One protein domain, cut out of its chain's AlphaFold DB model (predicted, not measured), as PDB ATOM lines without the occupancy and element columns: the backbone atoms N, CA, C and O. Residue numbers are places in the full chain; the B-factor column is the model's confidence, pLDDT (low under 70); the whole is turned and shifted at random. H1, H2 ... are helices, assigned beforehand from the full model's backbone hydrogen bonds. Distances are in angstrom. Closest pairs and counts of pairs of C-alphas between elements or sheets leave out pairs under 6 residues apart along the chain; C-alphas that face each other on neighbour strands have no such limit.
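Overview. This is residues 11 to 65 of the 96 residues of an uncharacterized protein of Streptomyces sp. SID4985 (UniProt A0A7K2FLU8). Two helices, H2 and H3, pack on each other at a steep angle at one end of a loose, drawn-out model, while a third helix, H1, lies by itself at the other end. A long strung-out stretch, residues 21 to 35, bridges the open space between H1 and H2, and the loop from H2 to H3 sticks out with residues 47 to 52. The printed part has 55 residues with three named helices, in the order H1, H2, H3, and no named strand; its class is all helix. It is loose, with a radius of gyration of the C-alphas of 14.2 A, and spans 37 by 24 by 21 A, only just elongated.

Arrangement. The longest helix is H2, residues 36 to 46. It touches H3, residues 55 to 63, with 8 pairs of C-alphas within 8 A. Their closest C-alphas are those of Met 42 and Ala 58, 6.0 A apart, and their centres are 9.8 A apart. H2 and H3 run opposite ways at a steep tilt of 58 degrees. H1, residues 11 to 20, touches no helix: H1 and H2 are apart, and so are H1 and H3. In H1, H2 and H3, every pair of O of residue i and N of residue i+4 inside the helix is within hydrogen-bond range.

Along the chain. H2 runs from Pro 36, with its C-alpha at (150.647, 154.265, 155.416), to Ala 46, with its C-alpha at (144.370, 155.451, 169.234), and is 15.2 A long from first to last C-alpha. H3 has 9 residues, Leu 55 to Ala 63, over 12.2 A, and its last C-alpha is at (159.885, 151.352, 166.129). H1 has 10 residues, Leu 11 to His 20, over 14.3 A, and its first C-alpha is at (167.173, 163.788, 187.014).

Size, cuts and confidence. The two C-alphas farthest apart are those of Asp 18, in H1, and Arg 47, just after H2, at 37.4 A. The first and last printed C-alphas, those of Leu 11 and His 65, are 29.3 A apart. The link from H1 to H2 is long, with 15 residues, whose C-alphas lie 9 to 20 A from the mean of the C-alphas. The link from H2 to H3 is short, with 8 residues, and residues 47 to 52 stand free. The printed part has no cut. The mean pLDDT of the printed part is 89.7, and no printed residue is under 70.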
ATOM      1  N   LEU A  11     166.271 164.813 186.493       95.12
ATOM      2  CA  LEU A  11     167.173 163.788 187.014       95.12
ATOM      3  C   LEU A  11     167.395 162.705 185.956       95.12
ATOM      4  O   LEU A  11     168.538 162.380 185.642       95.12
ATOM      5  N   HIS A  12     166.315 162.213 185.356       94.06
ATOM      6  CA  HIS A  12     166.366 161.209 184.303       94.06
ATOM      7  C   HIS A  12     167.062 161.744 183.039       94.06
ATOM      8  O   HIS A  12     167.830 161.032 182.400       94.06
ATOM      9  N   ALA A  13     166.876 163.022 182.701       92.25
ATOM     10  CA  ALA A  13     167.582 163.669 181.596       92.25
ATOM     11  C   ALA A  13     169.103 163.718 181.823       92.25
ATOM     12  O   ALA A  13     169.865 163.499 180.883       92.25
ATOM     13  N   ARG A  14     169.547 163.978 183.063       93.88
ATOM     14  CA  ARG A  14     170.973 163.933 183.432       93.88
ATOM     15  C   ARG A  14     171.523 162.518 183.340       93.88
ATOM     16  O   ARG A  14     172.536 162.329 182.686       93.88
ATOM     17  N   GLN A  15     170.806 161.538 183.887       95.00
ATOM     18  CA  GLN A  15     171.190 160.125 183.794       95.00
ATOM     19  C   GLN A  15     171.374 159.684 182.339       95.00
ATOM     20  O   GLN A  15     172.398 159.111 181.998       95.00
ATOM     21  N   LEU A  16     170.444 160.042 181.447       93.94
ATOM     22  CA  LEU A  16     170.577 159.750 180.016       93.94
ATOM     23  C   LEU A  16     171.831 160.383 179.393       93.94
ATOM     24  O   LEU A  16     172.445 159.780 178.514       93.94
ATOM     25  N   ALA A  17     172.196 161.600 179.808       94.00
ATOM     26  CA  ALA A  17     173.396 162.276 179.322       94.00
ATOM     27  C   ALA A  17     174.679 161.643 179.877       94.00
ATOM     28  O   ALA A  17     175.645 161.517 179.128       94.00
ATOM     29  N   ASP A  18     174.671 161.208 181.136       95.88
ATOM     30  CA  ASP A  18     175.792 160.518 181.777       95.88
ATOM     31  C   ASP A  18     176.014 159.125 181.158       95.88
ATOM     32  O   ASP A  18     177.143 158.761 180.829       95.88
ATOM     33  N   ASP A  19     174.934 158.376 180.919       95.06
ATOM     34  CA  ASP A  19     174.982 156.996 180.422       95.06
ATOM     35  C   ASP A  19     175.343 156.902 178.931       95.06
ATOM     36  O   ASP A  19     175.939 155.918 178.482       95.06
ATOM     37  N   HIS A  20     174.951 157.897 178.129       92.69
ATOM     38  CA  HIS A  20     175.094 157.843 176.670       92.69
ATOM     39  C   HIS A  20     176.018 158.915 176.096       92.69
ATOM     40  O   HIS A  20     176.477 158.769 174.963       92.69
ATOM     41  N   GLY A  21     176.320 159.971 176.844       93.25
ATOM     42  CA  GLY A  21     176.982 161.167 176.334       93.25
ATOM     43  C   GLY A  21     176.021 162.071 175.544       93.25
ATOM     44  O   GLY A  21     175.154 161.584 174.808       93.25
ATOM     45  N   PRO A  22     176.173 163.406 175.634       87.06
ATOM     46  CA  PRO A  22     175.234 164.357 175.031       87.06
ATOM     47  C   PRO A  22     175.165 164.259 173.497       87.06
ATOM     48  O   PRO A  22     174.097 164.453 172.920       87.06
ATOM     49  N   ASP A  23     176.263 163.887 172.833       87.75
ATOM     50  CA  ASP A  23     176.326 163.784 171.368       87.75
ATOM     51  C   ASP A  23     175.539 162.594 170.801       87.75
ATOM     52  O   ASP A  23     175.160 162.603 169.622       87.75
ATOM     53  N   ASN A  24     175.255 161.592 171.638       88.38
ATOM     54  CA  ASN A  24     174.471 160.408 171.283       88.38
ATOM     55  C   ASN A  24     172.982 160.567 171.612       88.38
ATOM     56  O   ASN A  24     172.173 159.702 171.267       88.38
ATOM     57  N   LEU A  25     172.601 161.684 172.235       90.75
ATOM     58  CA  LEU A  25     171.213 162.051 172.458       90.75
ATOM     59  C   LEU A  25     170.702 162.937 171.317       90.75
ATOM     60  O   LEU A  25     171.425 163.711 170.679       90.75
ATOM     61  N   ARG A  26     169.409 162.799 171.023       89.06
ATOM     62  CA  ARG A  26     168.706 163.601 170.019       89.06
ATOM     63  C   ARG A  26     167.363 164.040 170.580       89.06
ATOM     64  O   ARG A  26     166.618 163.228 171.122       89.06
ATOM     65  N   LEU A  27     167.046 165.318 170.395       89.31
ATOM     66  CA  LEU A  27     165.721 165.858 170.682       89.31
ATOM     67  C   LEU A  27     164.826 165.706 169.451       89.31
ATOM     68  O   LEU A  27     165.225 166.028 168.330       89.31
ATOM     69  N   LEU A  28     163.601 165.223 169.656       87.94
ATOM     70  CA  LEU A  28     162.605 165.137 168.592       87.94
ATOM     71  C   LEU A  28     161.951 166.505 168.381       87.94
ATOM     72  O   LEU A  28     161.255 167.010 169.254       87.94
ATOM     73  N   LEU A  29     162.119 167.075 167.187       87.81
ATOM     74  CA  LEU A  29     161.615 168.410 166.825       87.81
ATOM     75  C   LEU A  29     160.098 168.471 166.551       87.81
ATOM     76  O   LEU A  29     159.613 169.461 166.009       87.81
ATOM     77  N   GLY A  30     159.353 167.393 166.806       84.06
ATOM     78  CA  GLY A  30     157.929 167.303 166.456       84.06
ATOM     79  C   GLY A  30     157.642 167.165 164.952       84.06
ATOM     80  O   GLY A  30     156.500 167.317 164.527       84.06
ATOM     81  N   ARG A  31     158.656 166.863 164.129       88.44
ATOM     82  CA  ARG A  31     158.493 166.579 162.694       88.44
ATOM     83  C   ARG A  31     158.581 165.083 162.436       88.44
ATOM     84  O   ARG A  31     159.521 164.429 162.879       88.44
ATOM     85  N   VAL A  32     157.631 164.557 161.672       88.94
ATOM     86  CA  VAL A  32     157.609 163.153 161.262       88.94
ATOM     87  C   VAL A  32     157.065 163.041 159.845       88.94
ATOM     88  O   VAL A  32     156.099 163.712 159.485       88.94
ATOM     89  N   ARG A  33     157.678 162.182 159.028       92.50
ATOM     90  CA  ARG A  33     157.090 161.775 157.753       92.50
ATOM     91  C   ARG A  33     156.181 160.580 158.001       92.50
ATOM     92  O   ARG A  33     156.646 159.520 158.410       92.50
ATOM     93  N   LEU A  34     154.893 160.751 157.737       90.62
ATOM     94  CA  LEU A  34     153.909 159.690 157.907       90.62
ATOM     95  C   LEU A  34     153.940 158.746 156.702       90.62
ATOM     96  O   LEU A  34     153.913 159.179 155.550       90.62
ATOM     97  N   THR A  35     153.999 157.447 156.978       93.81
ATOM     98  CA  THR A  35     153.817 156.382 155.985       93.81
ATOM     99  C   THR A  35     152.467 155.702 156.220       93.81
ATOM    100  O   THR A  35     151.948 155.761 157.340       93.81
ATOM    101  N   PRO A  36     151.892 155.010 155.220       96.12
ATOM    102  CA  PRO A  36     150.647 154.265 155.416       96.12
ATOM    103  C   PRO A  36     150.720 153.257 156.574       96.12
ATOM    104  O   PRO A  36     149.781 153.148 157.357       96.12
ATOM    105  N   GLY A  37     151.860 152.570 156.731       94.19
ATOM    106  CA  GLY A  37     152.074 151.615 157.823       94.19
ATOM    107  C   GLY A  37     152.088 152.274 159.204       94.19
ATOM    108  O   GLY A  37     151.429 151.787 160.123       94.19
ATOM    109  N   LEU A  38     152.781 153.410 159.342       91.94
ATOM    110  CA  LEU A  38     152.798 154.175 160.590       91.94
ATOM    111  C   LEU A  38     151.403 154.723 160.926       91.94
ATOM    112  O   LEU A  38     150.954 154.589 162.063       91.94
ATOM    113  N   LEU A  39     150.692 155.275 159.939       92.81
ATOM    114  CA  LEU A  39     149.319 155.759 160.110       92.81
ATOM    115  C   LEU A  39     148.387 154.646 160.589       92.81
ATOM    116  O   LEU A  39     147.667 154.832 161.567       92.81
ATOM    117  N   HIS A  40     148.442 153.474 159.953       94.56
ATOM    118  CA  HIS A  40     147.633 152.327 160.353       94.56
ATOM    119  C   HIS A  40     147.914 151.908 161.802       94.56
ATOM    120  O   HIS A  40     146.979 151.708 162.583       94.56
ATOM    121  N   HIS A  41     149.195 151.830 162.182       92.19
ATOM    122  CA  HIS A  41     149.598 151.501 163.548       92.19
ATOM    123  C   HIS A  41     149.080 152.530 164.558       92.19
ATOM    124  O   HIS A  41     148.486 152.162 165.571       92.19
ATOM    125  N   MET A  42     149.245 153.821 164.266       90.06
ATOM    126  CA  MET A  42     148.771 154.897 165.131       90.06
ATOM    127  C   MET A  42     147.248 154.902 165.275       90.06
ATOM    128  O   MET A  42     146.747 155.036 166.387       90.06
ATOM    129  N   SER A  43     146.500 154.696 164.188       90.81
ATOM    130  CA  SER A  43     145.040 154.583 164.253       90.81
ATOM    131  C   SER A  43     144.599 153.391 165.104       90.81
ATOM    132  O   SER A  43     143.620 153.486 165.842       90.81
ATOM    133  N   ALA A  44     145.313 152.265 165.032       91.00
ATOM    134  CA  ALA A  44     145.037 151.106 165.874       91.00
ATOM    135  C   ALA A  44     145.348 151.372 167.354       91.00
ATOM    136  O   ALA A  44     144.560 150.970 168.209       91.00
ATOM    137  N   ALA A  45     146.447 152.066 167.655       87.69
ATOM    138  CA  ALA A  45     146.802 152.465 169.015       87.69
ATOM    139  C   ALA A  45     145.782 153.455 169.605       87.69
ATOM    140  O   ALA A  45     145.331 153.264 170.731       87.69
ATOM    141  N   ALA A  46     145.357 154.453 168.824       88.69
ATOM    142  CA  ALA A  46     144.370 155.451 169.234       88.69
ATOM    143  C   ALA A  46     143.023 154.827 169.632       88.69
ATOM    144  O   ALA A  46     142.429 155.228 170.623       88.69
ATOM    145  N   ARG A  47     142.572 153.785 168.920       89.88
ATOM    146  CA  ARG A  47     141.330 153.062 169.254       89.88
ATOM    147  C   ARG A  47     141.377 152.305 170.587       89.88
ATOM    148  O   ARG A  47     140.334 151.875 171.064       89.88
ATOM    149  N   ARG A  48     142.564 152.081 171.161       86.50
ATOM    150  CA  ARG A  48     142.759 151.299 172.397       86.50
ATOM    151  C   ARG A  48     142.874 152.160 173.653       86.50
ATOM    152  O   ARG A  48     143.037 151.610 174.736       86.50
ATOM    153  N   THR A  49     142.823 153.483 173.521       82.62
ATOM    154  CA  THR A  49     142.928 154.416 174.643       82.62
ATOM    155  C   THR A  49     141.653 155.241 174.769       82.62
ATOM    156  O   THR A  49     141.076 155.661 173.771       82.62
ATOM    157  N   ALA A  50     141.210 155.466 176.007       81.38
ATOM    158  CA  ALA A  50     140.108 156.380 176.312       81.38
ATOM    159  C   ALA A  50     140.570 157.849 176.390       81.38
ATOM    160  O   ALA A  50     139.747 158.758 176.413       81.38
ATOM    161  N   THR A  51     141.884 158.081 176.450       85.12
ATOM    162  CA  THR A  51     142.514 159.405 176.510       85.12
ATOM    163  C   THR A  51     143.256 159.720 175.218       85.12
ATOM    164  O   THR A  51     143.492 158.833 174.394       85.12
ATOM    165  N   GLU A  52     143.645 160.985 175.049       84.25
ATOM    166  CA  GLU A  52     144.396 161.433 173.879       84.25
ATOM    167  C   GLU A  52     145.650 160.562 173.640       84.25
ATOM    168  O   GLU A  52     146.494 160.414 174.534       84.25
ATOM    169  N   PRO A  53     145.795 159.967 172.442       81.56
ATOM    170  CA  PRO A  53     146.936 159.122 172.132       81.56
ATOM    171  C   PRO A  53     148.214 159.954 172.011       81.56
ATOM    172  O   PRO A  53     148.325 160.848 171.174       81.56
ATOM    173  N   ARG A  54     149.234 159.605 172.797       83.94
ATOM    174  CA  ARG A  54     150.552 160.245 172.698       83.94
ATOM    175  C   ARG A  54     151.313 159.727 171.479       83.94
ATOM    176  O   ARG A  54     151.699 158.557 171.433       83.94
ATOM    177  N   LEU A  55     151.576 160.620 170.523       81.94
ATOM    178  CA  LEU A  55     152.319 160.326 169.290       81.94
ATOM    179  C   LEU A  55     153.674 159.658 169.562       81.94
ATOM    180  O   LEU A  55     154.010 158.663 168.926       81.94
ATOM    181  N   SER A  56     154.445 160.183 170.509       82.56
ATOM    182  CA  SER A  56     155.778 159.678 170.849       82.56
ATOM    183  C   SER A  56     155.769 158.240 171.356       82.56
ATOM    184  O   SER A  56     156.619 157.448 170.953       82.56
ATOM    185  N   LEU A  57     154.779 157.865 172.172       84.94
ATOM    186  CA  LEU A  57     154.619 156.493 172.657       84.94
ATOM    187  C   LEU A  57     154.219 155.543 171.526       84.94
ATOM    188  O   LEU A  57     154.766 154.445 171.424       84.94
ATOM    189  N   ALA A  58     153.301 155.969 170.655       87.88
ATOM    190  CA  ALA A  58     152.910 155.181 169.489       87.88
ATOM    191  C   ALA A  58     154.090 154.985 168.522       87.88
ATOM    192  O   ALA A  58     154.295 153.883 168.017       87.88
ATOM    193  N   LEU A  59     154.908 156.020 168.310       88.06
ATOM    194  CA  LEU A  59     156.116 155.938 167.491       88.06
ATOM    195  C   LEU A  59     157.167 155.013 168.121       88.06
ATOM    196  O   LEU A  59     157.740 154.177 167.425       88.06
ATOM    197  N   ALA A  60     157.381 155.115 169.437       88.06
ATOM    198  CA  ALA A  60     158.284 154.236 170.176       88.06
ATOM    199  C   ALA A  60     157.855 152.767 170.067       88.06
ATOM    200  O   ALA A  60     158.690 151.893 169.850       88.06
ATOM    201  N   ALA A  61     156.552 152.492 170.181       89.44
ATOM    202  CA  ALA A  61     155.996 151.154 170.011       89.44
ATOM    203  C   ALA A  61     156.144 150.650 168.567       89.44
ATOM    204  O   ALA A  61     156.570 149.513 168.360       89.44
ATOM    205  N   TYR A  62     155.867 151.496 167.570       91.38
ATOM    206  CA  TYR A  62     156.038 151.161 166.156       91.38
ATOM    207  C   TYR A  62     157.488 150.772 165.836       91.38
ATOM    208  O   TYR A  62     157.726 149.731 165.217       91.38
ATOM    209  N   ALA A  63     158.452 151.553 166.337       90.38
ATOM    210  CA  ALA A  63     159.885 151.352 166.129       90.38
ATOM    211  C   ALA A  63     160.428 150.033 166.713       90.38
ATOM    212  O   ALA A  63     161.485 149.576 166.290       90.38
ATOM    213  N   ARG A  64     159.712 149.381 167.646       89.38
ATOM    214  CA  ARG A  64     160.103 148.060 168.186       89.38
ATOM    215  C   ARG A  64     160.029 146.934 167.168       89.38
ATOM    216  O   ARG A  64     160.719 145.933 167.321       89.38
ATOM    217  N   HIS A  65     159.182 147.092 166.159       90.88
ATOM    218  CA  HIS A  65     158.898 146.043 165.180       90.88
ATOM    219  C   HIS A  65     159.105 146.504 163.736       90.88
ATOM    220  O   HIS A  65     159.025 145.694 162.819       90.88
TER     221      HIS A  65